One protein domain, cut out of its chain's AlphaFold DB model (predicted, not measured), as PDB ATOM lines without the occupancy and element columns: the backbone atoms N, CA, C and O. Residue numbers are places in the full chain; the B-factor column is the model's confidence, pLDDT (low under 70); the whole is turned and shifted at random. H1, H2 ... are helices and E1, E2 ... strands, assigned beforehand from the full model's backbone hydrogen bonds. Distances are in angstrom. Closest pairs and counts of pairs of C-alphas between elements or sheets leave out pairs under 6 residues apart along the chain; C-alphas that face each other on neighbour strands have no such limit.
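This is residues 75 to 171 and 320 to 427 of the 428 residues of an uncharacterized protein of PVC group bacterium (ex Bugula neritina AB1) (UniProt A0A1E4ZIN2). A twisted wall of five parallel strands has a cluster of helices, H2, H3 and H4, gathered toward its E3 edge, with the long helix H8 crossing H2. Beyond E5, H6 and H7 with long unnamed stretches make a looser end. The printed part has 205 residues, with H1 E1 H2 E2 H3 H4 E3 H5 E4 E5 H6 H7 H8 along it; the sheet's order is E3 E2 E1 E4 E5. The class is mixed, helices and strands; the whole is compact, radius of gyration of the C-alphas 17.7 A, spanning 61 by 48 by 30 A.

Find C-alpha 75 at (26.832, 39.350, 17.728), where H1 runs to 78; E1 is 81 to 85. H2, residues 106 to 117, spans 16.6 A, and E2, 121 to 126, 16.5 A. H3, 130 to 147, spans 24.0 A, with a kink of 27 degrees near residue 137; H4, 151 to 164, spans 19.5 A, and E3 is 165 to 169. After the cut come H5, 320 to 324, E4, 326 to 330, E5, 355 to 358, H6, 361 to 370, and H7, 387 to 393. H8, 405 to 425, spans 31.2 A and ends at C-alpha 425 (34.203, 52.368, 30.982).

Look first at H2, the hub. It touches H3 at Leu 109 and Leu 141, 6.0 A, H4 at Phe 116 and Ala 160, 5.6 A, and H8 at Val 111 and Arg 414, 6.1 A, these being closest C-alphas. H3 and H4 are a helical hairpin at a shallow tilt of 26 degrees. In the sheet, N 83 and O 327, 2.8 A, join E1 and E4 within hydrogen-bond range; N 84 and O 123, 2.9 A, E2 and E1; N 168 and O 124, 2.8 A, E3 and E2; N 357 and O 328, 2.8 A, E4 and E5. E1, H2, E2 and E2, H3 H4, E3 are strand-helix-strand units, parallel neighbour strands with helices between, each with a right-handed crossover. H1, touching H8, H5 and H7 only graze the sheet; H6 is not on it. Every O i to N i+4 pair is within range in H2, H4, H5, H7 and H8, but 12 of 14 in H3 and 4 of 6 in H6; H1 is too short for one.

C-alphas 149 and 374, the two farthest apart, are 61.2 A apart. Residues 172 to 319 are not printed; C-alphas 171 and 320 are 25.5 A apart across the cut. The links E1 to H2, E4 to E5, H6 to H7 and H7 to H8 are long. Mean pLDDT of the printed part is 76.0; 72 residues are under 70, among them 332 to 352 and 361 to 391.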
ATOM      1  N   GLU A  75      26.106  39.628  18.980       89.00
ATOM      2  CA  GLU A  75      26.832  39.350  17.728       89.00
ATOM      3  C   GLU A  75      27.338  40.630  17.044       89.00
ATOM      4  O   GLU A  75      28.517  40.721  16.690       89.00
ATOM      5  N   LEU A  76      26.487  41.655  16.883       92.38
ATOM      6  CA  LEU A  76      26.885  42.932  16.268       92.38
ATOM      7  C   LEU A  76      27.934  43.682  17.094       92.38
ATOM      8  O   LEU A  76      28.798  44.354  16.527       92.38
ATOM      9  N   THR A  77      27.899  43.558  18.423       93.69
ATOM     10  CA  THR A  77      28.914  44.159  19.301       93.69
ATOM     11  C   THR A  77      30.314  43.630  18.978       93.69
ATOM     12  O   THR A  77      31.281  44.395  19.055       93.69
ATOM     13  N   ASP A  78      30.428  42.378  18.530       90.56
ATOM     14  CA  ASP A  78      31.700  41.716  18.222       90.56
ATOM     15  C   ASP A  78      32.060  41.714  16.714       90.56
ATOM     16  O   ASP A  78      33.180  41.341  16.359       90.56
ATOM     17  N   LYS A  79      31.180  42.189  15.812       93.00
ATOM     18  CA  LYS A  79      31.503  42.395  14.378       93.00
ATOM     19  C   LYS A  79      32.148  43.758  14.114       93.00
ATOM     20  O   LYS A  79      31.754  44.758  14.705       93.00
ATOM     21  N   ASP A  80      33.111  43.818  13.197       95.12
ATOM     22  CA  ASP A  80      33.839  45.048  12.841       95.12
ATOM     23  C   ASP A  80      33.200  45.804  11.665       95.12
ATOM     24  O   ASP A  80      33.293  47.031  11.609       95.12
ATOM     25  N   TYR A  81      32.567  45.081  10.734       94.69
ATOM     26  CA  TYR A  81      32.014  45.615   9.484       94.69
ATOM     27  C   TYR A  81      30.497  45.387   9.444       94.69
ATOM     28  O   TYR A  81      30.038  44.251   9.547       94.69
ATOM     29  N   PHE A  82      29.713  46.449   9.288       94.50
ATOM     30  CA  PHE A  82      28.262  46.410   9.120       94.50
ATOM     31  C   PHE A  82      27.920  46.793   7.676       94.50
ATOM     32  O   PHE A  82      28.287  47.870   7.207       94.50
ATOM     33  N   PHE A  83      27.201  45.923   6.975       91.38
ATOM     34  CA  PHE A  83      26.684  46.160   5.632       91.38
ATOM     35  C   PHE A  83      25.171  46.358   5.723       91.38
ATOM     36  O   PHE A  83      24.411  45.393   5.822       91.38
ATOM     37  N   CYS A  84      24.735  47.612   5.749       90.88
ATOM     38  CA  CYS A  84      23.347  47.961   6.021       90.88
ATOM     39  C   CYS A  84      22.615  48.302   4.728       90.88
ATOM     40  O   CYS A  84      22.996  49.234   4.017       90.88
ATOM     41  N   ASP A  85      21.523  47.595   4.462       88.31
ATOM     42  CA  ASP A  85      20.496  48.091   3.556       88.31
ATOM     43  C   ASP A  85      19.927  49.428   4.071       88.31
ATOM     44  O   ASP A  85      19.851  49.649   5.281       88.31
ATOM     45  N   VAL A  86      19.544  50.336   3.172       86.75
ATOM     46  CA  VAL A  86      19.013  51.660   3.553       86.75
ATOM     47  C   VAL A  86      17.486  51.699   3.489       86.75
ATOM     48  O   VAL A  86      16.825  52.075   4.462       86.75
ATOM     49  N   ASP A  87      16.924  51.311   2.346       79.75
ATOM     50  CA  ASP A  87      15.544  51.588   1.948       79.75
ATOM     51  C   ASP A  87      14.531  50.687   2.682       79.75
ATOM     52  O   ASP A  87      14.263  49.559   2.282       79.75
ATOM     53  N   GLY A  88      13.913  51.196   3.750       79.12
ATOM     54  CA  GLY A  88      13.010  50.435   4.628       79.12
ATOM     55  C   GLY A  88      13.717  49.795   5.827       79.12
ATOM     56  O   GLY A  88      13.052  49.420   6.793       79.12
ATOM     57  N   THR A  89      15.050  49.723   5.794       86.44
ATOM     58  CA  THR A  89      15.897  49.143   6.850       86.44
ATOM     59  C   THR A  89      16.463  50.196   7.801       86.44
ATOM     60  O   THR A  89      16.486  49.965   9.006       86.44
ATOM     61  N   LEU A  90      16.920  51.343   7.288       87.62
ATOM     62  CA  LEU A  90      17.434  52.464   8.092       87.62
ATOM     63  C   LEU A  90      16.512  53.687   8.029       87.62
ATOM     64  O   LEU A  90      16.411  54.426   9.007       87.62
ATOM     65  N   ILE A  91      15.816  53.881   6.908       83.75
ATOM     66  CA  ILE A  91      14.822  54.947   6.715       83.75
ATOM     67  C   ILE A  91      13.460  54.350   6.361       83.75
ATOM     68  O   ILE A  91      13.382  53.340   5.662       83.75
ATOM     69  N   SER A  92      12.373  54.982   6.811       78.06
ATOM     70  CA  SER A  92      11.026  54.584   6.395       78.06
ATOM     71  C   SER A  92      10.785  54.961   4.933       78.06
ATOM     72  O   SER A  92      10.938  56.117   4.543       78.06
ATOM     73  N   THR A  93      10.380  53.981   4.126       66.00
ATOM     74  CA  THR A  93       9.986  54.153   2.716       66.00
ATOM     75  C   THR A  93       8.466  54.126   2.527       66.00
ATOM     76  O   THR A  93       7.968  54.156   1.402       66.00
ATOM     77  N   SER A  94       7.704  54.049   3.622       50.28
ATOM     78  CA  SER A  94       6.275  53.740   3.616       50.28
ATOM     79  C   SER A  94       5.386  54.922   3.999       50.28
ATOM     80  O   SER A  94       4.723  54.904   5.034       50.28
ATOM     81  N   SER A  95       5.242  55.891   3.091       41.72
ATOM     82  CA  SER A  95       3.947  56.571   2.953       41.72
ATOM     83  C   SER A  95       3.716  57.175   1.560       41.72
ATOM     84  O   SER A  95       4.337  58.179   1.223       41.72
ATOM     85  N   PRO A  96       2.758  56.658   0.763       40.56
ATOM     86  CA  PRO A  96       2.345  57.288  -0.497       40.56
ATOM     87  C   PRO A  96       1.750  58.701  -0.345       40.56
ATOM     88  O   PRO A  96       1.493  59.352  -1.352       40.56
ATOM     89  N   SER A  97       1.492  59.164   0.884       40.62
ATOM     90  CA  SER A  97       0.957  60.498   1.196       40.62
ATOM     91  C   SER A  97       1.992  61.474   1.775       40.62
ATOM     92  O   SER A  97       1.628  62.596   2.128       40.62
ATOM     93  N   LYS A  98       3.272  61.085   1.869       45.09
ATOM     94  CA  LYS A  98       4.391  61.985   2.195       45.09
ATOM     95  C   LYS A  98       5.538  61.722   1.208       45.09
ATOM     96  O   LYS A  98       6.197  60.696   1.342       45.09
ATOM     97  N   PRO A  99       5.774  62.604   0.219       46.50
ATOM     98  CA  PRO A  99       6.659  62.301  -0.911       46.50
ATOM     99  C   PRO A  99       8.159  62.252  -0.568       46.50
ATOM    100  O   PRO A  99       8.932  61.747  -1.377       46.50
ATOM    101  N   SER A 100       8.570  62.716   0.617       52.31
ATOM    102  CA  SER A 100       9.968  62.695   1.065       52.31
ATOM    103  C   SER A 100      10.136  61.822   2.318       52.31
ATOM    104  O   SER A 100       9.381  62.012   3.281       52.31
ATOM    105  N   PRO A 101      11.118  60.898   2.359       59.34
ATOM    106  CA  PRO A 101      11.505  60.236   3.601       59.34
ATOM    107  C   PRO A 101      11.984  61.270   4.631       59.34
ATOM    108  O   PRO A 101      12.640  62.256   4.298       59.34
ATOM    109  N   SER A 102      11.635  61.073   5.902       64.38
ATOM    110  CA  SER A 102      12.049  61.983   6.974       64.38
ATOM    111  C   SER A 102      13.558  61.902   7.219       64.38
ATOM    112  O   SER A 102      14.112  60.800   7.243       64.38
ATOM    113  N   LYS A 103      14.203  63.053   7.481       78.50
ATOM    114  CA  LYS A 103      15.558  63.107   8.061       78.50
ATOM    115  C   LYS A 103      15.650  62.166   9.272       78.50
ATOM    116  O   LYS A 103      14.682  62.028  10.023       78.50
ATOM    117  N   LEU A 104      16.804  61.525   9.441       83.06
ATOM    118  CA  LEU A 104      17.078  60.643  10.568       83.06
ATOM    119  C   LEU A 104      16.919  61.410  11.889       83.06
ATOM    120  O   LEU A 104      17.312  62.572  11.996       83.06
ATOM    121  N   GLU A 105      16.361  60.754  12.903       86.12
ATOM    122  CA  GLU A 105      16.242  61.334  14.240       86.12
ATOM    123  C   GLU A 105      17.634  61.597  14.840       86.12
ATOM    124  O   GLU A 105      18.554  60.794  14.671       86.12
ATOM    125  N   HIS A 106      17.780  62.701  15.584       88.50
ATOM    126  CA  HIS A 106      19.047  63.115  16.207       88.50
ATOM    127  C   HIS A 106      19.690  61.995  17.044       88.50
ATOM    128  O   HIS A 106      20.896  61.779  16.979       88.50
ATOM    129  N   GLU A 107      18.888  61.226  17.785       91.56
ATOM    130  CA  GLU A 107      19.373  60.082  18.567       91.56
ATOM    131  C   GLU A 107      20.011  58.992  17.683       91.56
ATOM    132  O   GLU A 107      21.060  58.446  18.025       91.56
ATOM    133  N   SER A 108      19.426  58.698  16.520       93.00
ATOM    134  CA  SER A 108      19.969  57.714  15.577       93.00
ATOM    135  C   SER A 108      21.252  58.215  14.896       93.00
ATOM    136  O   SER A 108      22.137  57.414  14.588       93.00
ATOM    137  N   LEU A 109      21.409  59.534  14.724       93.25
ATOM    138  CA  LEU A 109      22.671  60.139  14.279       93.25
ATOM    139  C   LEU A 109      23.760  60.014  15.359       93.25
ATOM    140  O   LEU A 109      24.882  59.622  15.034       93.25
ATOM    141  N   GLU A 110      23.435  60.224  16.642       94.19
ATOM    142  CA  GLU A 110      24.375  59.943  17.742       94.19
ATOM    143  C   GLU A 110      24.824  58.479  17.769       94.19
ATOM    144  O   GLU A 110      25.991  58.198  18.044       94.19
ATOM    145  N   VAL A 111      23.907  57.539  17.504       95.88
ATOM    146  CA  VAL A 111      24.228  56.107  17.434       95.88
ATOM    147  C   VAL A 111      25.284  55.854  16.360       95.88
ATOM    148  O   VAL A 111      26.282  55.195  16.648       95.88
ATOM    149  N   LEU A 112      25.127  56.423  15.160       95.12
ATOM    150  CA  LEU A 112      26.142  56.330  14.106       95.12
ATOM    151  C   LEU A 112      27.477  56.963  14.539       95.12
ATOM    152  O   LEU A 112      28.517  56.315  14.434       95.12
ATOM    153  N   MET A 113      27.455  58.188  15.074       95.06
ATOM    154  CA  MET A 113      28.656  58.903  15.539       95.06
ATOM    155  C   MET A 113      29.447  58.109  16.585       95.06
ATOM    156  O   MET A 113      30.666  57.963  16.458       95.06
ATOM    157  N   ASP A 114      28.771  57.565  17.599       94.69
ATOM    158  CA  ASP A 114      29.421  56.757  18.629       94.69
ATOM    159  C   ASP A 114      29.963  55.444  18.042       94.69
ATOM    160  O   ASP A 114      31.099  55.080  18.345       94.69
ATOM    161  N   LEU A 115      29.226  54.755  17.160       95.62
ATOM    162  CA  LEU A 115      29.710  53.534  16.495       95.62
ATOM    163  C   LEU A 115      30.978  53.795  15.662       95.62
ATOM    164  O   LEU A 115      31.947  53.035  15.779       95.62
ATOM    165  N   PHE A 116      31.029  54.896  14.903       94.75
ATOM    166  CA  PHE A 116      32.230  55.306  14.164       94.75
ATOM    167  C   PHE A 116      33.412  55.600  15.097       94.75
ATOM    168  O   PHE A 116      34.537  55.188  14.803       94.75
ATOM    169  N   LEU A 117      33.172  56.252  16.243       93.00
ATOM    170  CA  LEU A 117      34.195  56.508  17.268       93.00
ATOM    171  C   LEU A 117      34.690  55.233  17.970       93.00
ATOM    172  O   LEU A 117      35.831  55.206  18.431       93.00
ATOM    173  N   LYS A 118      33.886  54.163  18.024       92.50
ATOM    174  CA  LYS A 118      34.332  52.820  18.451       92.50
ATOM    175  C   LYS A 118      35.035  52.030  17.338       92.50
ATOM    176  O   LYS A 118      35.372  50.868  17.551       92.50
ATOM    177  N   GLY A 119      35.258  52.627  16.166       92.25
ATOM    178  CA  GLY A 119      35.937  51.988  15.039       92.25
ATOM    179  C   GLY A 119      35.086  50.980  14.262       92.25
ATOM    180  O   GLY A 119      35.642  50.223  13.466       92.25
ATOM    181  N   LYS A 120      33.760  50.949  14.468       95.06
ATOM    182  CA  LYS A 120      32.859  50.121  13.654       95.06
ATOM    183  C   LYS A 120      32.785  50.701  12.248       95.06
ATOM    184  O   LYS A 120      32.519  51.893  12.087       95.06
ATOM    185  N   LYS A 121      33.004  49.859  11.242       96.19
ATOM    186  CA  LYS A 121      32.854  50.232   9.837       96.19
ATOM    187  C   LYS A 121      31.423  50.004   9.400       96.19
ATOM    188  O   LYS A 121      30.921  48.900   9.562       96.19
ATOM    189  N   ILE A 122      30.772  51.018   8.846       95.19
ATOM    190  CA  ILE A 122      29.375  50.940   8.418       95.19
ATOM    191  C   ILE A 122      29.308  51.339   6.951       95.19
ATOM    192  O   ILE A 122      29.676  52.452   6.586       95.19
ATOM    193  N   TYR A 123      28.832  50.433   6.109       93.50
ATOM    194  CA  TYR A 123      28.629  50.686   4.691       93.50
ATOM    195  C   TYR A 123      27.139  50.650   4.403       93.50
ATOM    196  O   TYR A 123      26.473  49.644   4.657       93.50
ATOM    197  N   PHE A 124      26.620  51.751   3.881       92.25
ATOM    198  CA  PHE A 124      25.234  51.829   3.446       92.25
ATOM    199  C   PHE A 124      25.117  51.311   2.020       92.25
ATOM    200  O   PHE A 124      25.951  51.625   1.173       92.25
ATOM    201  N   ILE A 125      24.086  50.518   1.752       86.88
ATOM    202  CA  ILE A 125      23.842  49.890   0.457       86.88
ATOM    203  C   ILE A 125      22.395  50.175   0.066       86.88
ATOM    204  O   ILE A 125      21.464  49.725   0.729       86.88
ATOM    205  N   THR A 126      22.200  50.932  -1.011       82.06
ATOM    206  CA  THR A 126      20.874  51.347  -1.491       82.06
ATOM    207  C   THR A 126      20.663  50.941  -2.945       82.06
ATOM    208  O   THR A 126      21.582  50.963  -3.774       82.06
ATOM    209  N   ALA A 127      19.425  50.549  -3.238       71.44
ATOM    210  CA  ALA A 127      18.937  50.376  -4.600       71.44
ATOM    211  C   ALA A 127      18.495  51.711  -5.212       71.44
ATOM    212  O   ALA A 127      18.554  51.867  -6.428       71.44
ATOM    213  N   GLY A 128      18.003  52.619  -4.363       63.22
ATOM    214  CA  GLY A 128      17.358  53.873  -4.716       63.22
ATOM    215  C   GLY A 128      18.313  54.985  -5.150       63.22
ATOM    216  O   GLY A 128      19.499  54.780  -5.405       63.22
ATOM    217  N   SER A 129      17.769  56.200  -5.238       65.31
ATOM    218  CA  SER A 129      18.572  57.399  -5.483       65.31
ATOM    219  C   SER A 129      19.497  57.683  -4.295       65.31
ATOM    220  O   SER A 129      19.076  57.610  -3.138       65.31
ATOM    221  N   SER A 130      20.733  58.105  -4.581       70.12
ATOM    222  CA  SER A 130      21.663  58.628  -3.573       70.12
ATOM    223  C   SER A 130      21.057  59.773  -2.763       70.12
ATOM    224  O   SER A 130      21.377  59.905  -1.587       70.12
ATOM    225  N   HIS A 131      20.167  60.562  -3.375       71.25
ATOM    226  CA  HIS A 131      19.499  61.721  -2.784       71.25
ATOM    227  C   HIS A 131      18.879  61.411  -1.413       71.25
ATOM    228  O   HIS A 131      19.257  62.042  -0.434       71.25
ATOM    229  N   ASN A 132      18.050  60.365  -1.295       73.69
ATOM    230  CA  ASN A 132      17.424  59.991  -0.019       73.69
ATOM    231  C   ASN A 132      18.463  59.633   1.057       73.69
ATOM    232  O   ASN A 132      18.328  60.014   2.214       73.69
ATOM    233  N   SER A 133      19.525  58.908   0.689       81.69
ATOM    234  CA  SER A 133      20.591  58.561   1.639       81.69
ATOM    235  C   SER A 133      21.383  59.803   2.073       81.69
ATOM    236  O   SER A 133      21.715  59.948   3.250       81.69
ATOM    237  N   ILE A 134      21.661  60.709   1.131       81.75
ATOM    238  CA  ILE A 134      22.394  61.955   1.367       81.75
ATOM    239  C   ILE A 134      21.572  62.903   2.245       81.75
ATOM    240  O   ILE A 134      22.040  63.276   3.316       81.75
ATOM    241  N   GLU A 135      20.352  63.256   1.846       79.88
ATOM    242  CA  GLU A 135      19.521  64.229   2.565       79.88
ATOM    243  C   GLU A 135      19.016  63.715   3.909       79.88
ATOM    244  O   GLU A 135      18.979  64.475   4.880       79.88
ATOM    245  N   CYS A 136      18.624  62.439   3.995       82.94
ATOM    246  CA  CYS A 136      18.046  61.918   5.227       82.94
ATOM    247  C   CYS A 136      19.102  61.495   6.245       82.94
ATOM    248  O   CYS A 136      18.787  61.501   7.431       82.94
ATOM    249  N   ILE A 137      20.320  61.123   5.825       87.19
ATOM    250  CA  ILE A 137      21.338  60.564   6.730       87.19
ATOM    251  C   ILE A 137      22.661  61.331   6.674       87.19
ATOM    252  O   ILE A 137      23.143  61.775   7.713       87.19
ATOM    253  N   LEU A 138      23.263  61.502   5.493       88.31
ATOM    254  CA  LEU A 138      24.648  61.987   5.402       88.31
ATOM    255  C   LEU A 138      24.799  63.488   5.675       88.31
ATOM    256  O   LEU A 138      25.704  63.881   6.409       88.31
ATOM    257  N   ALA A 139      23.920  64.324   5.123       86.69
ATOM    258  CA  ALA A 139      23.922  65.760   5.385       86.69
ATOM    259  C   ALA A 139      23.560  66.075   6.855       86.69
ATOM    260  O   ALA A 139      24.343  66.783   7.482       86.69
ATOM    261  N   PRO A 140      22.511  65.484   7.471       89.81
ATOM    262  CA  PRO A 140      22.244  65.632   8.907       89.81
ATOM    263  C   PRO A 140      23.402  65.186   9.806       89.81
ATOM    264  O   PRO A 140      23.682  65.816  10.821       89.81
ATOM    265  N   LEU A 141      24.115  64.124   9.424       91.06
ATOM    266  CA  LEU A 141      25.307  63.671  10.141       91.06
ATOM    267  C   LEU A 141      26.454  64.692  10.052       91.06
ATOM    268  O   LEU A 141      27.135  64.931  11.048       91.06
ATOM    269  N   ILE A 142      26.658  65.324   8.892       92.44
ATOM    270  CA  ILE A 142      27.641  66.407   8.728       92.44
ATOM    271  C   ILE A 142      27.220  67.649   9.526       92.44
ATOM    272  O   ILE A 142      28.047  68.164  10.277       92.44
ATOM    273  N   GLU A 143      25.963  68.097   9.408       91.38
ATOM    274  CA  GLU A 143      25.370  69.199  10.193       91.38
ATOM    275  C   GLU A 143      25.677  68.991  11.692       91.38
ATOM    276  O   GLU A 143      26.333  69.814  12.334       91.38
ATOM    277  N   MET A 144      25.340  67.811  12.220       93.12
ATOM    278  CA  MET A 144      25.522  67.461  13.628       93.12
ATOM    279  C   MET A 144      26.992  67.417  14.086       93.12
ATOM    280  O   MET A 144      27.317  67.885  15.179       93.12
ATOM    281  N   VAL A 145      27.913  66.885  13.273       94.19
ATOM    282  CA  VAL A 145      29.353  66.885  13.609       94.19
ATOM    283  C   VAL A 145      29.945  68.303  13.494       94.19
ATOM    284  O   VAL A 145      30.860  68.650  14.249       94.19
ATOM    285  N   GLN A 146      29.421  69.166  12.616       93.31
ATOM    286  CA  GLN A 146      29.817  70.580  12.547       93.31
ATOM    287  C   GLN A 146      29.397  71.368  13.798       93.31
ATOM    288  O   GLN A 146      30.194  72.177  14.283       93.31
ATOM    289  N   GLU A 147      28.214  71.100  14.351       94.19
ATOM    290  CA  GLU A 147      27.673  71.763  15.550       94.19
ATOM    291  C   GLU A 147      28.372  71.374  16.869       94.19
ATOM    292  O   GLU A 147      28.213  72.057  17.887       94.19
ATOM    293  N   LEU A 148      29.196  70.318  16.873       93.81
ATOM    294  CA  LEU A 148      29.969  69.930  18.053       93.81
ATOM    295  C   LEU A 148      30.912  71.050  18.520       93.81
ATOM    296  O   LEU A 148      31.783  71.516  17.784       93.81
ATOM    297  N   LYS A 149      30.774  71.412  19.802       93.44
ATOM    298  CA  LYS A 149      31.634  72.380  20.507       93.44
ATOM    299  C   LYS A 149      32.999  71.805  20.900       93.44
ATOM    300  O   LYS A 149      33.942  72.556  21.123       93.44
ATOM    301  N   GLU A 150      33.091  70.485  21.041       94.75
ATOM    302  CA  GLU A 150      34.309  69.789  21.453       94.75
ATOM    303  C   GLU A 150      35.173  69.471  20.225       94.75
ATOM    304  O   GLU A 150      34.966  68.473  19.531       94.75
ATOM    305  N   GLU A 151      36.149  70.338  19.957       93.31
ATOM    306  CA  GLU A 151      36.977  70.278  18.747       93.31
ATOM    307  C   GLU A 151      37.786  68.966  18.636       93.31
ATOM    308  O   GLU A 151      37.987  68.449  17.538       93.31
ATOM    309  N   GLU A 152      38.191  68.352  19.755       94.81
ATOM    310  CA  GLU A 152      38.867  67.046  19.736       94.81
ATOM    311  C   GLU A 152      37.928  65.921  19.261       94.81
ATOM    312  O   GLU A 152      38.268  65.175  18.337       94.81
ATOM    313  N   LYS A 153      36.724  65.816  19.842       93.00
ATOM    314  CA  LYS A 153      35.709  64.825  19.438       93.00
ATOM    315  C   LYS A 153      35.282  65.025  17.983       93.00
ATOM    316  O   LYS A 153      35.179  64.051  17.237       93.00
ATOM    317  N   LYS A 154      35.105  66.278  17.564       95.38
ATOM    318  CA  LYS A 154      34.789  66.677  16.187       95.38
ATOM    319  C   LYS A 154      35.846  66.209  15.183       95.38
ATOM    320  O   LYS A 154      35.506  65.561  14.197       95.38
ATOM    321  N   ASN A 155      37.130  66.436  15.463       94.75
ATOM    322  CA  ASN A 155      38.212  65.978  14.586       94.75
ATOM    323  C   ASN A 155      38.375  64.448  14.573       94.75
ATOM    324  O   ASN A 155      38.635  63.872  13.513       94.75
ATOM    325  N   LYS A 156      38.140  63.765  15.704       95.56
ATOM    326  CA  LYS A 156      38.055  62.291  15.735       95.56
ATOM    327  C   LYS A 156      36.918  61.768  14.850       95.56
ATOM    328  O   LYS A 156      37.128  60.798  14.127       95.56
ATOM    329  N   LEU A 157      35.754  62.422  14.857       96.00
ATOM    330  CA  LEU A 157      34.610  62.061  14.012       96.00
ATOM    331  C   LEU A 157      34.881  62.281  12.521       96.00
ATOM    332  O   LEU A 157      34.601  61.379  11.737       96.00
ATOM    333  N   TRP A 158      35.491  63.400  12.117       95.88
ATOM    334  CA  TRP A 158      35.867  63.613  10.711       95.88
ATOM    335  C   TRP A 158      36.818  62.540  10.184       95.88
ATOM    336  O   TRP A 158      36.642  62.035   9.073       95.88
ATOM    337  N   LYS A 159      37.798  62.140  11.001       95.69
ATOM    338  CA  LYS A 159      38.689  61.026  10.672       95.69
ATOM    339  C   LYS A 159      37.925  59.698  10.594       95.69
ATOM    340  O   LYS A 159      38.095  58.960   9.627       95.69
ATOM    341  N   ALA A 160      37.054  59.417  11.562       94.69
ATOM    342  CA  ALA A 160      36.272  58.186  11.591       94.69
ATOM    343  C   ALA A 160      35.321  58.062  10.385       94.69
ATOM    344  O   ALA A 160      35.242  56.988   9.797       94.69
ATOM    345  N   LEU A 161      34.673  59.149   9.949       93.06
ATOM    346  CA  LEU A 161      33.837  59.163   8.740       93.06
ATOM    347  C   LEU A 161      34.639  58.839   7.469       93.06
ATOM    348  O   LEU A 161      34.150  58.108   6.612       93.06
ATOM    349  N   LYS A 162      35.886  59.316   7.362       93.25
ATOM    350  CA  LYS A 162      36.782  58.983   6.240       93.25
ATOM    351  C   LYS A 162      37.243  57.518   6.249       93.25
ATOM    352  O   LYS A 162      37.425  56.927   5.188       93.25
ATOM    353  N   GLU A 163      37.478  56.935   7.424       90.75
ATOM    354  CA  GLU A 163      38.097  55.603   7.564       90.75
ATOM    355  C   GLU A 163      37.086  54.443   7.652       90.75
ATOM    356  O   GLU A 163      37.402  53.305   7.267       90.75
ATOM    357  N   ASN A 164      35.880  54.728   8.154       92.25
ATOM    358  CA  ASN A 164      34.905  53.728   8.595       92.25
ATOM    359  C   ASN A 164      33.545  53.816   7.880       92.25
ATOM    360  O   ASN A 164      32.642  53.067   8.247       92.25
ATOM    361  N   PHE A 165      33.369  54.684   6.879       93.12
ATOM    362  CA  PHE A 165      32.084  54.840   6.195       93.12
ATOM    363  C   PHE A 165      32.194  54.977   4.667       93.12
ATOM    364  O   PHE A 165      33.084  55.650   4.151       93.12
ATOM    365  N   ALA A 166      31.240  54.375   3.947       91.12
ATOM    366  CA  ALA A 166      30.918  54.711   2.556       91.12
ATOM    367  C   ALA A 166      29.464  54.331   2.210       91.12
ATOM    368  O   ALA A 166      28.898  53.401   2.787       91.12
ATOM    369  N   LEU A 167      28.876  55.017   1.227       90.50
ATOM    370  CA  LEU A 167      27.548  54.715   0.674       90.50
ATOM    371  C   LEU A 167      27.684  54.124  -0.736       90.50
ATOM    372  O   LEU A 167      28.216  54.780  -1.628       90.50
ATOM    373  N   TYR A 168      27.146  52.929  -0.957       85.94
ATOM    374  CA  TYR A 168      27.103  52.237  -2.245       85.94
ATOM    375  C   TYR A 168      25.695  52.278  -2.838       85.94
ATOM    376  O   TYR A 168      24.730  51.794  -2.246       85.94
ATOM    377  N   VAL A 169      25.597  52.806  -4.053       78.31
ATOM    378  CA  VAL A 169      24.371  52.864  -4.852       78.31
ATOM    379  C   VAL A 169      24.521  51.858  -5.986       78.31
ATOM    380  O   VAL A 169      25.067  52.175  -7.044       78.31
ATOM    381  N   TYR A 170      24.101  50.611  -5.762       68.88
ATOM    382  CA  TYR A 170      24.486  49.500  -6.646       68.88
ATOM    383  C   TYR A 170      23.789  49.539  -8.018       68.88
ATOM    384  O   TYR A 170      24.395  49.172  -9.026       68.88
ATOM    385  N   GLN A 171      22.556  50.062  -8.084       60.47
ATOM    386  CA  GLN A 171      21.857  50.300  -9.358       60.47
ATOM    387  C   GLN A 171      22.418  51.524 -10.097       60.47
ATOM    388  O   GLN A 171      22.543  51.501 -11.315       60.47
ATOM    389  N   ALA A 320      37.633  35.865   3.479       83.12
ATOM    390  CA  ALA A 320      36.948  35.109   4.528       83.12
ATOM    391  C   ALA A 320      37.107  35.735   5.929       83.12
ATOM    392  O   ALA A 320      36.142  35.788   6.686       83.12
ATOM    393  N   VAL A 321      38.281  36.296   6.248       88.19
ATOM    394  CA  VAL A 321      38.540  36.952   7.546       88.19
ATOM    395  C   VAL A 321      37.726  38.242   7.684       88.19
ATOM    396  O   VAL A 321      37.284  38.586   8.780       88.19
ATOM    397  N   ILE A 322      37.489  38.956   6.577       90.69
ATOM    398  CA  ILE A 322      36.564  40.095   6.565       90.69
ATOM    399  C   ILE A 322      35.127  39.594   6.739       90.69
ATOM    400  O   ILE A 322      34.403  40.124   7.581       90.69
ATOM    401  N   ALA A 323      34.726  38.550   6.008       85.81
ATOM    402  CA  ALA A 323      33.377  37.990   6.068       85.81
ATOM    403  C   ALA A 323      32.988  37.521   7.485       85.81
ATOM    404  O   ALA A 323      31.929  37.907   7.971       85.81
ATOM    405  N   GLU A 324      33.848  36.783   8.194       86.06
ATOM    406  CA  GLU A 324      33.610  36.336   9.584       86.06
ATOM    407  C   GLU A 324      33.409  37.502  10.574       86.06
ATOM    408  O   GLU A 324      32.613  37.416  11.520       86.06
ATOM    409  N   LYS A 325      34.122  38.609  10.329       92.31
ATOM    410  CA  LYS A 325      34.047  39.879  11.068       92.31
ATOM    411  C   LYS A 325      32.902  40.787  10.609       92.31
ATOM    412  O   LYS A 325      32.765  41.885  11.150       92.31
ATOM    413  N   SER A 326      32.099  40.358   9.640       91.31
ATOM    414  CA  SER A 326      31.029  41.160   9.052       91.31
ATOM    415  C   SER A 326      29.637  40.746   9.522       91.31
ATOM    416  O   SER A 326      29.352  39.564   9.733       91.31
ATOM    417  N   ALA A 327      28.751  41.734   9.597       90.50
ATOM    418  CA  ALA A 327      27.311  41.568   9.690       90.50
ATOM    419  C   ALA A 327      26.615  42.293   8.535       90.50
ATOM    420  O   ALA A 327      26.931  43.445   8.252       90.50
ATOM    421  N   CYS A 328      25.628  41.656   7.920       88.00
ATOM    422  CA  CYS A 328      24.731  42.286   6.960       88.00
ATOM    423  C   CYS A 328      23.351  42.503   7.599       88.00
ATOM    424  O   CYS A 328      22.860  41.618   8.299       88.00
ATOM    425  N   ILE A 329      22.723  43.658   7.378       89.19
ATOM    426  CA  ILE A 329      21.495  44.085   8.073       89.19
ATOM    427  C   ILE A 329      20.449  44.544   7.046       89.19
ATOM    428  O   ILE A 329      20.774  45.375   6.195       89.19
ATOM    429  N   GLY A 330      19.211  44.036   7.121       84.50
ATOM    430  CA  GLY A 330      18.138  44.439   6.198       84.50
ATOM    431  C   GLY A 330      16.739  43.844   6.433       84.50
ATOM    432  O   GLY A 330      16.553  42.878   7.179       84.50
ATOM    433  N   ASP A 331      15.737  44.400   5.741       75.06
ATOM    434  CA  ASP A 331      14.434  43.747   5.516       75.06
ATOM    435  C   ASP A 331      14.619  42.461   4.683       75.06
ATOM    436  O   ASP A 331      15.648  42.252   4.033       75.06
ATOM    437  N   ARG A 332      13.597  41.605   4.655       63.19
ATOM    438  CA  ARG A 332      13.431  40.497   3.699       63.19
ATOM    439  C   ARG A 332      14.685  39.647   3.475       63.19
ATOM    440  O   ARG A 332      15.254  39.633   2.377       63.19
ATOM    441  N   CYS A 333      15.014  38.801   4.447       59.97
ATOM    442  CA  CYS A 333      15.746  37.560   4.169       59.97
ATOM    443  C   CYS A 333      14.994  36.599   3.211       59.97
ATOM    444  O   CYS A 333      15.513  35.544   2.855       59.97
ATOM    445  N   TYR A 334      13.790  36.921   2.727       52.19
ATOM    446  CA  TYR A 334      13.116  36.119   1.706       52.19
ATOM    447  C   TYR A 334      12.310  36.917   0.681       52.19
ATOM    448  O   TYR A 334      11.618  37.888   0.971       52.19
ATOM    449  N   SER A 335      12.361  36.429  -0.558       50.91
ATOM    450  CA  SER A 335      11.694  37.001  -1.722       50.91
ATOM    451  C   SER A 335      10.969  35.899  -2.503       50.91
ATOM    452  O   SER A 335      11.541  34.855  -2.843       50.91
ATOM    453  N   ARG A 336       9.676  36.116  -2.796       39.69
ATOM    454  CA  ARG A 336       8.861  35.176  -3.583       39.69
ATOM    455  C   ARG A 336       9.448  35.041  -4.994       39.69
ATOM    456  O   ARG A 336       9.521  36.018  -5.733       39.69
ATOM    457  N   GLY A 337       9.824  33.820  -5.379       46.44
ATOM    458  CA  GLY A 337      10.448  33.521  -6.679       46.44
ATOM    459  C   GLY A 337      11.981  33.430  -6.655       46.44
ATOM    460  O   GLY A 337      12.606  33.347  -7.717       46.44
ATOM    461  N   GLY A 338      12.598  33.446  -5.467       45.03
ATOM    462  CA  GLY A 338      14.030  33.185  -5.307       45.03
ATOM    463  C   GLY A 338      14.924  34.205  -6.012       45.03
ATOM    464  O   GLY A 338      16.009  33.852  -6.461       45.03
ATOM    465  N   LYS A 339      14.461  35.450  -6.165       48.03
ATOM    466  CA  LYS A 339      15.362  36.594  -6.358       48.03
ATOM    467  C   LYS A 339      16.012  36.888  -5.001       48.03
ATOM    468  O   LYS A 339      15.398  36.567  -3.986       48.03
ATOM    469  N   GLN A 340      17.213  37.463  -4.960       52.72
ATOM    470  CA  GLN A 340      17.788  37.927  -3.689       52.72
ATOM    471  C   GLN A 340      16.777  38.851  -2.987       52.72
ATOM    472  O   GLN A 340      16.081  39.631  -3.647       52.72
ATOM    473  N   GLY A 341      16.619  38.676  -1.676       55.50
ATOM    474  CA  GLY A 341      15.852  39.603  -0.848       55.50
ATOM    475  C   GLY A 341      16.683  40.837  -0.509       55.50
ATOM    476  O   GLY A 341      17.862  40.908  -0.869       55.50
ATOM    477  N   ASP A 342      16.097  41.789   0.212       59.03
ATOM    478  CA  ASP A 342      16.839  42.970   0.653       59.03
ATOM    479  C   ASP A 342      17.955  42.598   1.640       59.03
ATOM    480  O   ASP A 342      18.995  43.256   1.645       59.03
ATOM    481  N   SER A 343      17.805  41.452   2.313       54.62
ATOM    482  CA  SER A 343      18.852  40.756   3.057       54.62
ATOM    483  C   SER A 343      19.372  39.499   2.368       54.62
ATOM    484  O   SER A 343      19.520  38.469   3.016       54.62
ATOM    485  N   GLY A 344      19.647  39.553   1.059       52.62
ATOM    486  CA  GLY A 344      20.166  38.460   0.207       52.62
ATOM    487  C   GLY A 344      21.541  37.870   0.576       52.62
ATOM    488  O   GLY A 344      22.271  37.429  -0.305       52.62
ATOM    489  N   PHE A 345      21.907  37.904   1.855       58.00
ATOM    490  CA  PHE A 345      23.258  37.835   2.403       58.00
ATOM    491  C   PHE A 345      23.729  36.417   2.787       58.00
ATOM    492  O   PHE A 345      24.926  36.175   2.913       58.00
ATOM    493  N   VAL A 346      22.812  35.458   2.955       51.91
ATOM    494  CA  VAL A 346      23.126  34.050   3.296       51.91
ATOM    495  C   VAL A 346      23.229  33.208   2.014       51.91
ATOM    496  O   VAL A 346      22.280  32.516   1.641       51.91
ATOM    497  N   LYS A 347      24.362  33.244   1.299       49.41
ATOM    498  CA  LYS A 347      24.543  32.425   0.082       49.41
ATOM    499  C   LYS A 347      25.866  31.659  -0.001       49.41
ATOM    500  O   LYS A 347      26.891  32.137  -0.475       49.41
ATOM    501  N   GLY A 348      25.786  30.374   0.343       51.72
ATOM    502  CA  GLY A 348      26.830  29.386   0.076       51.72
ATOM    503  C   GLY A 348      26.777  28.822  -1.349       51.72
ATOM    504  O   GLY A 348      26.094  27.840  -1.595       51.72
ATOM    505  N   LYS A 349      27.527  29.426  -2.273       36.78
ATOM    506  CA  LYS A 349      28.220  28.752  -3.407       36.78
ATOM    507  C   LYS A 349      29.359  29.636  -3.949       36.78
ATOM    508  O   LYS A 349      30.255  29.148  -4.624       36.78
ATOM    509  N   THR A 350      29.317  30.923  -3.593       46.00
ATOM    510  CA  THR A 350      30.288  32.001  -3.845       46.00
ATOM    511  C   THR A 350      31.200  32.320  -2.646       46.00
ATOM    512  O   THR A 350      32.200  33.000  -2.834       46.00
ATOM    513  N   GLY A 351      30.912  31.800  -1.442       53.00
ATOM    514  CA  GLY A 351      31.849  31.791  -0.304       53.00
ATOM    515  C   GLY A 351      31.699  32.899   0.749       53.00
ATOM    516  O   GLY A 351      32.583  33.029   1.592       53.00
ATOM    517  N   LEU A 352      30.616  33.687   0.745       60.38
ATOM    518  CA  LEU A 352      30.394  34.700   1.786       60.38
ATOM    519  C   LEU A 352      29.820  34.094   3.078       60.38
ATOM    520  O   LEU A 352      28.732  33.520   3.092       60.38
ATOM    521  N   GLU A 353      30.559  34.262   4.176       71.69
ATOM    522  CA  GLU A 353      30.348  33.570   5.460       71.69
ATOM    523  C   GLU A 353      29.885  34.507   6.602       71.69
ATOM    524  O   GLU A 353      30.013  34.182   7.782       71.69
ATOM    525  N   CYS A 354      29.356  35.683   6.252       75.50
ATOM    526  CA  CYS A 354      28.963  36.741   7.189       75.50
ATOM    527  C   CYS A 354      27.779  36.397   8.111       75.50
ATOM    528  O   CYS A 354      26.955  35.532   7.805       75.50
ATOM    529  N   PHE A 355      27.684  37.117   9.235       84.62
ATOM    530  CA  PHE A 355      26.471  37.157  10.057       84.62
ATOM    531  C   PHE A 355      25.385  37.985   9.356       84.62
ATOM    532  O   PHE A 355      25.684  38.924   8.621       84.62
ATOM    533  N   VAL A 356      24.118  37.655   9.584       82.88
ATOM    534  CA  VAL A 356      22.965  38.255   8.914       82.88
ATOM    535  C   VAL A 356      21.874  38.564   9.928       82.88
ATOM    536  O   VAL A 356      21.382  37.680  10.627       82.88
ATOM    537  N   LEU A 357      21.465  39.828   9.969       85.06
ATOM    538  CA  LEU A 357      20.382  40.326  10.798       85.06
ATOM    539  C   LEU A 357      19.165  40.670   9.929       85.06
ATOM    540  O   LEU A 357      19.131  41.699   9.254       85.06
ATOM    541  N   SER A 358      18.155  39.805   9.995       80.38
ATOM    542  CA  SER A 358      16.834  40.013   9.406       80.38
ATOM    543  C   SER A 358      15.976  40.849  10.355       80.38
ATOM    544  O   SER A 358      15.528  40.362  11.398       80.38
ATOM    545  N   VAL A 359      15.721  42.100   9.982       79.31
ATOM    546  CA  VAL A 359      14.826  43.016  10.721       79.31
ATOM    547  C   VAL A 359      13.389  43.014  10.179       79.31
ATOM    548  O   VAL A 359      12.510  43.659  10.740       79.31
ATOM    549  N   GLY A 360      13.123  42.269   9.104       73.81
ATOM    550  CA  GLY A 360      11.810  42.189   8.467       73.81
ATOM    551  C   GLY A 360      10.809  41.264   9.165       73.81
ATOM    552  O   GLY A 360      11.016  40.052   9.235       73.81
ATOM    553  N   TYR A 361       9.637  41.785   9.545       66.75
ATOM    554  CA  TYR A 361       8.530  40.960  10.069       66.75
ATOM    555  C   TYR A 361       8.011  39.911   9.066       66.75
ATOM    556  O   TYR A 361       7.419  38.898   9.438       66.75
ATOM    557  N   LYS A 362       8.240  40.127   7.762       61.28
ATOM    558  CA  LYS A 362       7.786  39.230   6.681       61.28
ATOM    559  C   LYS A 362       8.637  37.965   6.533       61.28
ATOM    560  O   LYS A 362       8.230  37.058   5.800       61.28
ATOM    561  N   ASP A 363       9.766  37.878   7.234       60.44
ATOM    562  CA  ASP A 363      10.704  36.755   7.142       60.44
ATOM    563  C   ASP A 363      10.284  35.508   7.921       60.44
ATOM    564  O   ASP A 363      10.883  34.450   7.734       60.44
ATOM    565  N   GLY A 364       9.171  35.562   8.664       55.47
ATOM    566  CA  GLY A 364       8.499  34.355   9.160       55.47
ATOM    567  C   GLY A 364       8.254  33.329   8.048       55.47
ATOM    568  O   GLY A 364       8.505  32.146   8.237       55.47
ATOM    569  N   ARG A 365       7.933  33.777   6.823       54.22
ATOM    570  CA  ARG A 365       7.768  32.891   5.654       54.22
ATOM    571  C   ARG A 365       9.055  32.203   5.177       54.22
ATOM    572  O   ARG A 365       8.982  31.301   4.339       54.22
ATOM    573  N   LEU A 366      10.229  32.638   5.633       56.47
ATOM    574  CA  LEU A 366      11.497  31.981   5.328       56.47
ATOM    575  C   LEU A 366      11.741  30.813   6.270       56.47
ATOM    576  O   LEU A 366      11.930  29.693   5.793       56.47
ATOM    577  N   LEU A 367      11.678  31.108   7.574       55.31
ATOM    578  CA  LEU A 367      11.616  30.115   8.639       55.31
ATOM    579  C   LEU A 367      10.602  29.042   8.246       55.31
ATOM    580  O   LEU A 367      10.957  27.875   8.138       55.31
ATOM    581  N   GLU A 368       9.415  29.480   7.813       52.72
ATOM    582  CA  GLU A 368       8.371  28.589   7.339       52.72
ATOM    583  C   GLU A 368       8.842  27.563   6.292       52.72
ATOM    584  O   GLU A 368       8.570  26.369   6.395       52.72
ATOM    585  N   ASN A 369       9.524  27.999   5.233       53.03
ATOM    586  CA  ASN A 369       9.902  27.076   4.162       53.03
ATOM    587  C   ASN A 369      11.062  26.155   4.551       53.03
ATOM    588  O   ASN A 369      11.057  25.005   4.121       53.03
ATOM    589  N   LEU A 370      11.993  26.610   5.394       52.50
ATOM    590  CA  LEU A 370      13.106  25.795   5.903       52.50
ATOM    591  C   LEU A 370      12.639  24.562   6.691       52.50
ATOM    592  O   LEU A 370      13.360  23.568   6.767       52.50
ATOM    593  N   CYS A 371      11.418  24.622   7.212       49.66
ATOM    594  CA  CYS A 371      10.831  23.646   8.116       49.66
ATOM    595  C   CYS A 371      10.094  22.485   7.452       49.66
ATOM    596  O   CYS A 371       9.595  21.590   8.132       49.66
ATOM    597  N   LYS A 372      10.003  22.460   6.120       49.59
ATOM    598  CA  LYS A 372       9.383  21.320   5.432       49.59
ATOM    599  C   LYS A 372      10.384  20.171   5.408       49.59
ATOM    600  O   LYS A 372      11.514  20.347   4.963       49.59
ATOM    601  N   LYS A 373       9.938  18.982   5.830       45.09
ATOM    602  CA  LYS A 373      10.733  17.739   5.858       45.09
ATOM    603  C   LYS A 373      11.474  17.473   4.539       45.09
ATOM    604  O   LYS A 373      12.644  17.102   4.556       45.09
ATOM    605  N   ASP A 374      10.802  17.758   3.425       49.03
ATOM    606  CA  ASP A 374      11.314  17.624   2.058       49.03
ATOM    607  C   ASP A 374      11.574  18.990   1.391       49.03
ATOM    608  O   ASP A 374      11.521  19.113   0.166       49.03
ATOM    609  N   SER A 375      11.820  20.055   2.170       44.72
ATOM    610  CA  SER A 375      12.189  21.344   1.583       44.72
ATOM    611  C   SER A 375      13.490  21.182   0.802       44.72
ATOM    612  O   SER A 375      14.490  20.747   1.388       44.72
ATOM    613  N   PRO A 376      13.568  21.630  -0.464       44.91
ATOM    614  CA  PRO A 376      14.868  21.955  -1.019       44.91
ATOM    615  C   PRO A 376      15.468  23.026  -0.098       44.91
ATOM    616  O   PRO A 376      14.861  24.079   0.121       44.91
ATOM    617  N   LYS A 377      16.626  22.739   0.509       48.56
ATOM    618  CA  LYS A 377      17.316  23.617   1.481       48.56
ATOM    619  C   LYS A 377      17.999  24.797   0.777       48.56
ATOM    620  O   LYS A 377      19.169  25.099   0.988       48.56
ATOM    621  N   THR A 378      17.269  25.414  -0.147       43.84
ATOM    622  CA  THR A 378      17.775  26.343  -1.145       43.84
ATOM    623  C   THR A 378      17.199  27.734  -0.918       43.84
ATOM    624  O   THR A 378      16.248  28.143  -1.592       43.84
ATOM    625  N   LEU A 379      17.787  28.499   0.008       45.91
ATOM    626  CA  LEU A 379      17.553  29.945   0.047       45.91
ATOM    627  C   LEU A 379      18.007  30.562  -1.284       45.91
ATOM    628  O   LEU A 379      19.092  30.268  -1.786       45.91
ATOM    629  N   TRP A 380      17.161  31.411  -1.870       47.41
ATOM    630  CA  TRP A 380      17.479  32.264  -3.026       47.41
ATOM    631  C   TRP A 380      18.161  31.595  -4.242       47.41
ATOM    632  O   TRP A 380      18.880  32.271  -4.979       47.41
ATOM    633  N   ARG A 381      17.947  30.296  -4.509       43.12
ATOM    634  CA  ARG A 381      18.672  29.517  -5.550       43.12
ATOM    635  C   ARG A 381      20.143  29.216  -5.211       43.12
ATOM    636  O   ARG A 381      20.999  29.262  -6.092       43.12
ATOM    637  N   VAL A 382      20.481  28.988  -3.947       48.56
ATOM    638  CA  VAL A 382      21.763  28.377  -3.560       48.56
ATOM    639  C   VAL A 382      21.538  26.932  -3.154       48.56
ATOM    640  O   VAL A 382      20.543  26.619  -2.514       48.56
ATOM    641  N   GLU A 383      22.461  26.059  -3.526       47.97
ATOM    642  CA  GLU A 383      22.473  24.651  -3.137       47.97
ATOM    643  C   GLU A 383      23.465  24.480  -1.982       47.97
ATOM    644  O   GLU A 383      24.550  25.049  -2.032       47.97
ATOM    645  N   GLY A 384      23.123  23.691  -0.960       49.28
ATOM    646  CA  GLY A 384      24.062  23.347   0.117       49.28
ATOM    647  C   GLY A 384      24.038  24.242   1.361       49.28
ATOM    648  O   GLY A 384      24.877  24.056   2.240       49.28
ATOM    649  N   LEU A 385      23.069  25.155   1.511       53.41
ATOM    650  CA  LEU A 385      22.813  25.751   2.828       53.41
ATOM    651  C   LEU A 385      22.261  24.684   3.773       53.41
ATOM    652  O   LEU A 385      21.207  24.092   3.541       53.41
ATOM    653  N   THR A 386      22.988  24.429   4.854       61.50
ATOM    654  CA  THR A 386      22.516  23.580   5.943       61.50
ATOM    655  C   THR A 386      21.681  24.407   6.914       61.50
ATOM    656  O   THR A 386      21.874  25.617   7.057       61.50
ATOM    657  N   LEU A 387      20.788  23.730   7.638       62.00
ATOM    658  CA  LEU A 387      20.120  24.313   8.800       62.00
ATOM    659  C   LEU A 387      21.164  24.863   9.792       62.00
ATOM    660  O   LEU A 387      21.001  25.962  10.291       62.00
ATOM    661  N   GLU A 388      22.291  24.169   9.978       64.44
ATOM    662  CA  GLU A 388      23.405  24.583  10.845       64.44
ATOM    663  C   GLU A 388      24.174  25.841  10.386       64.44
ATOM    664  O   GLU A 388      24.729  26.571  11.208       64.44
ATOM    665  N   ASN A 389      24.186  26.153   9.092       65.94
ATOM    666  CA  ASN A 389      24.756  27.415   8.619       65.94
ATOM    667  C   ASN A 389      23.801  28.574   8.921       65.94
ATOM    668  O   ASN A 389      24.246  29.657   9.300       65.94
ATOM    669  N   ILE A 390      22.491  28.326   8.817       68.19
ATOM    670  CA  ILE A 390      21.451  29.289   9.192       68.19
ATOM    671  C   ILE A 390      21.458  29.504  10.715       68.19
ATOM    672  O   ILE A 390      21.463  30.663  11.126       68.19
ATOM    673  N   ARG A 391      21.617  28.426  11.517       67.44
ATOM    674  CA  ARG A 391      21.851  28.447  12.982       67.44
ATOM    675  C   ARG A 391      22.838  29.551  13.350       67.44
ATOM    676  O   ARG A 391      22.511  30.598  13.910       67.44
ATOM    677  N   LYS A 392      24.088  29.311  12.958       71.25
ATOM    678  CA  LYS A 392      25.249  30.075  13.407       71.25
ATOM    679  C   LYS A 392      25.225  31.520  12.914       71.25
ATOM    680  O   LYS A 392      25.747  32.390  13.600       71.25
ATOM    681  N   ARG A 393      24.633  31.787  11.744       73.75
ATOM    682  CA  ARG A 393      24.856  33.045  11.016       73.75
ATOM    683  C   ARG A 393      23.642  33.944  10.856       73.75
ATOM    684  O   ARG A 393      23.850  35.087  10.481       73.75
ATOM    685  N   VAL A 394      22.415  33.501  11.133       75.50
ATOM    686  CA  VAL A 394      21.220  34.333  10.898       75.50
ATOM    687  C   VAL A 394      20.486  34.634  12.198       75.50
ATOM    688  O   VAL A 394      20.304  33.751  13.035       75.50
ATOM    689  N   CYS A 395      20.047  35.879  12.377       78.62
ATOM    690  CA  CYS A 395      19.141  36.296  13.442       78.62
ATOM    691  C   CYS A 395      17.904  36.990  12.858       78.62
ATOM    692  O   CYS A 395      18.016  37.752  11.901       78.62
ATOM    693  N   PHE A 396      16.731  36.740  13.441       76.50
ATOM    694  CA  PHE A 396      15.431  37.178  12.920       76.50
ATOM    695  C   PHE A 396      14.704  38.109  13.899       76.50
ATOM    696  O   PHE A 396      13.574  37.851  14.308       76.50
ATOM    697  N   ALA A 397      15.364  39.201  14.280       77.00
ATOM    698  CA  ALA A 397      14.874  40.145  15.284       77.00
ATOM    699  C   ALA A 397      13.615  40.942  14.864       77.00
ATOM    700  O   ALA A 397      13.014  41.614  15.695       77.00
ATOM    701  N   GLY A 398      13.190  40.867  13.597       72.62
ATOM    702  CA  GLY A 398      11.911  41.430  13.140       72.62
ATOM    703  C   GLY A 398      10.678  40.542  13.361       72.62
ATOM    704  O   GLY A 398       9.555  41.012  13.200       72.62
ATOM    705  N   ILE A 399      10.840  39.253  13.680       65.88
ATOM    706  CA  ILE A 399       9.707  38.316  13.779       65.88
ATOM    707  C   ILE A 399       8.983  38.487  15.117       65.88
ATOM    708  O   ILE A 399       9.621  38.531  16.163       65.88
ATOM    709  N   GLY A 400       7.650  38.554  15.071       57.94
ATOM    710  CA  GLY A 400       6.811  38.794  16.251       57.94
ATOM    711  C   GLY A 400       6.779  40.256  16.706       57.94
ATOM    712  O   GLY A 400       6.178  40.545  17.733       57.94
ATOM    713  N   ASN A 401       7.409  41.168  15.957       65.94
ATOM    714  CA  ASN A 401       7.408  42.592  16.254       65.94
ATOM    715  C   ASN A 401       6.382  43.333  15.376       65.94
ATOM    716  O   ASN A 401       6.366  43.152  14.155       65.94
ATOM    717  N   ASP A 402       5.543  44.159  16.005       66.31
ATOM    718  CA  ASP A 402       4.551  45.013  15.338       66.31
ATOM    719  C   ASP A 402       5.150  46.348  14.839       66.31
ATOM    720  O   ASP A 402       4.503  47.074  14.078       66.31
ATOM    721  N   ASP A 403       6.381  46.684  15.246       73.69
ATOM    722  CA  ASP A 403       7.093  47.873  14.778       73.69
ATOM    723  C   ASP A 403       7.492  47.789  13.296       73.69
ATOM    724  O   ASP A 403       7.746  46.738  12.706       73.69
ATOM    725  N   GLU A 404       7.628  48.966  12.688       82.50
ATOM    726  CA  GLU A 404       8.212  49.109  11.359       82.50
ATOM    727  C   GLU A 404       9.691  48.693  11.375       82.50
ATOM    728  O   GLU A 404      10.444  49.102  12.258       82.50
ATOM    729  N   THR A 405      10.123  47.946  10.351       84.50
ATOM    730  CA  THR A 405      11.478  47.380  10.195       84.50
ATOM    731  C   THR A 405      12.606  48.325  10.631       84.50
ATOM    732  O   THR A 405      13.491  47.924  11.383       84.50
ATOM    733  N   TYR A 406      12.560  49.599  10.221       86.75
ATOM    734  CA  TYR A 406      13.602  50.571  10.557       86.75
ATOM    735  C   TYR A 406      13.713  50.868  12.065       86.75
ATOM    736  O   TYR A 406      14.818  51.083  12.564       86.75
ATOM    737  N   LYS A 407      12.606  50.834  12.819       88.31
ATOM    738  CA  LYS A 407      12.614  51.012  14.282       88.31
ATOM    739  C   LYS A 407      13.314  49.841  14.963       88.31
ATOM    740  O   LYS A 407      14.138  50.066  15.845       88.31
ATOM    741  N   VAL A 408      13.048  48.617  14.501       87.50
ATOM    742  CA  VAL A 408      13.720  47.398  14.979       87.50
ATOM    743  C   VAL A 408      15.234  47.515  14.768       87.50
ATOM    744  O   VAL A 408      15.999  47.312  15.713       87.50
ATOM    745  N   THR A 409      15.675  47.942  13.577       91.81
ATOM    746  CA  THR A 409      17.097  48.204  13.285       91.81
ATOM    747  C   THR A 409      17.714  49.202  14.264       91.81
ATOM    748  O   THR A 409      18.747  48.912  14.871       91.81
ATOM    749  N   TRP A 410      17.092  50.370  14.453       93.25
ATOM    750  CA  TRP A 410      17.637  51.407  15.333       93.25
ATOM    751  C   TRP A 410      17.626  51.002  16.806       93.25
ATOM    752  O   TRP A 410      18.581  51.313  17.512       93.25
ATOM    753  N   ASN A 411      16.623  50.254  17.267       92.56
ATOM    754  CA  ASN A 411      16.589  49.717  18.628       92.56
ATOM    755  C   ASN A 411      17.771  48.772  18.890       92.56
ATOM    756  O   ASN A 411      18.465  48.923  19.894       92.56
ATOM    757  N   ILE A 412      18.082  47.876  17.950       93.81
ATOM    758  CA  ILE A 412      19.249  46.988  18.057       93.81
ATOM    759  C   ILE A 412      20.555  47.803  18.063       93.81
ATOM    760  O   ILE A 412      21.407  47.595  18.926       93.81
ATOM    761  N   LEU A 413      20.713  48.776  17.158       95.94
ATOM    762  CA  LEU A 413      21.924  49.612  17.096       95.94
ATOM    763  C   LEU A 413      22.106  50.503  18.345       95.94
ATOM    764  O   LEU A 413      23.239  50.688  18.800       95.94
ATOM    765  N   ARG A 414      21.015  51.001  18.951       95.81
ATOM    766  CA  ARG A 414      21.019  51.700  20.255       95.81
ATOM    767  C   ARG A 414      21.552  50.802  21.376       95.81
ATOM    768  O   ARG A 414      22.362  51.256  22.185       95.81
ATOM    769  N   GLU A 415      21.138  49.538  21.433       95.25
ATOM    770  CA  GLU A 415      21.641  48.600  22.445       95.25
ATOM    771  C   GLU A 415      23.109  48.212  22.202       95.25
ATOM    772  O   GLU A 415      23.904  48.229  23.145       95.25
ATOM    773  N   VAL A 416      23.530  48.005  20.947       95.88
ATOM    774  CA  VAL A 416      24.956  47.815  20.593       95.88
ATOM    775  C   VAL A 416      25.805  49.006  21.065       95.88
ATOM    776  O   VAL A 416      26.834  48.810  21.720       95.88
ATOM    777  N   ARG A 417      25.357  50.251  20.827       95.25
ATOM    778  CA  ARG A 417      25.994  51.480  21.353       95.25
ATOM    779  C   ARG A 417      26.141  51.427  22.881       95.25
ATOM    780  O   ARG A 417      27.232  51.679  23.401       95.25
ATOM    781  N   LYS A 418      25.073  51.077  23.610       94.31
ATOM    782  CA  LYS A 418      25.076  50.979  25.084       94.31
ATOM    783  C   LYS A 418      26.066  49.926  25.595       94.31
ATOM    784  O   LYS A 418      26.788  50.200  26.557       94.31
ATOM    785  N   VAL A 419      26.138  48.752  24.967       93.25
ATOM    786  CA  VAL A 419      27.092  47.691  25.348       93.25
ATOM    787  C   VAL A 419      28.537  48.124  25.077       93.25
ATOM    788  O   VAL A 419      29.391  47.983  25.956       93.25
ATOM    789  N   LEU A 420      28.818  48.714  23.910       92.19
ATOM    790  CA  LEU A 420      30.158  49.204  23.558       92.19
ATOM    791  C   LEU A 420      30.645  50.331  24.483       92.19
ATOM    792  O   LEU A 420      31.826  50.362  24.832       92.19
ATOM    793  N   ASN A 421      29.762  51.235  24.916       89.19
ATOM    794  CA  ASN A 421      30.117  52.280  25.883       89.19
ATOM    795  C   ASN A 421      30.493  51.680  27.252       89.19
ATOM    796  O   ASN A 421      31.596  51.941  27.735       89.19
ATOM    797  N   LYS A 422      29.682  50.755  27.786       89.62
ATOM    798  CA  LYS A 422      29.976  50.035  29.044       89.62
ATOM    799  C   LYS A 422      31.275  49.210  29.008       89.62
ATOM    800  O   LYS A 422      31.910  49.029  30.044       89.62
ATOM    801  N   ARG A 423      31.679  48.668  27.847       83.94
ATOM    802  CA  ARG A 423      32.961  47.940  27.695       83.94
ATOM    803  C   ARG A 423      34.174  48.873  27.823       83.94
ATOM    804  O   ARG A 423      35.178  48.472  28.406       83.94
ATOM    805  N   VAL A 424      34.075  50.107  27.323       73.88
ATOM    806  CA  VAL A 424      35.150  51.108  27.442       73.88
ATOM    807  C   VAL A 424      35.295  51.597  28.885       73.88
ATOM    808  O   VAL A 424      36.409  51.580  29.388       73.88
ATOM    809  N   GLU A 425      34.194  51.913  29.573       70.50
ATOM    810  CA  GLU A 425      34.203  52.368  30.982       70.50
ATOM    811  C   GLU A 425      34.825  51.357  31.964       70.50
ATOM    812  O   GLU A 425      35.297  51.735  33.028       70.50
ATOM    813  N   LYS A 426      34.821  50.062  31.625       61.44
ATOM    814  CA  LYS A 426      35.468  48.996  32.413       61.44
ATOM    815  C   LYS A 426      36.949  48.780  32.079       61.44
ATOM    816  O   LYS A 426      37.599  47.977  32.740       61.44
ATOM    817  N   SER A 427      37.440  49.421  31.020       50.38
ATOM    818  CA  SER A 427      38.807  49.278  30.498       50.38
ATOM    819  C   SER A 427      39.679  50.512  30.769       50.38
ATOM    820  O   SER A 427      40.853  50.517  30.399       50.38
TER     821      SER A 427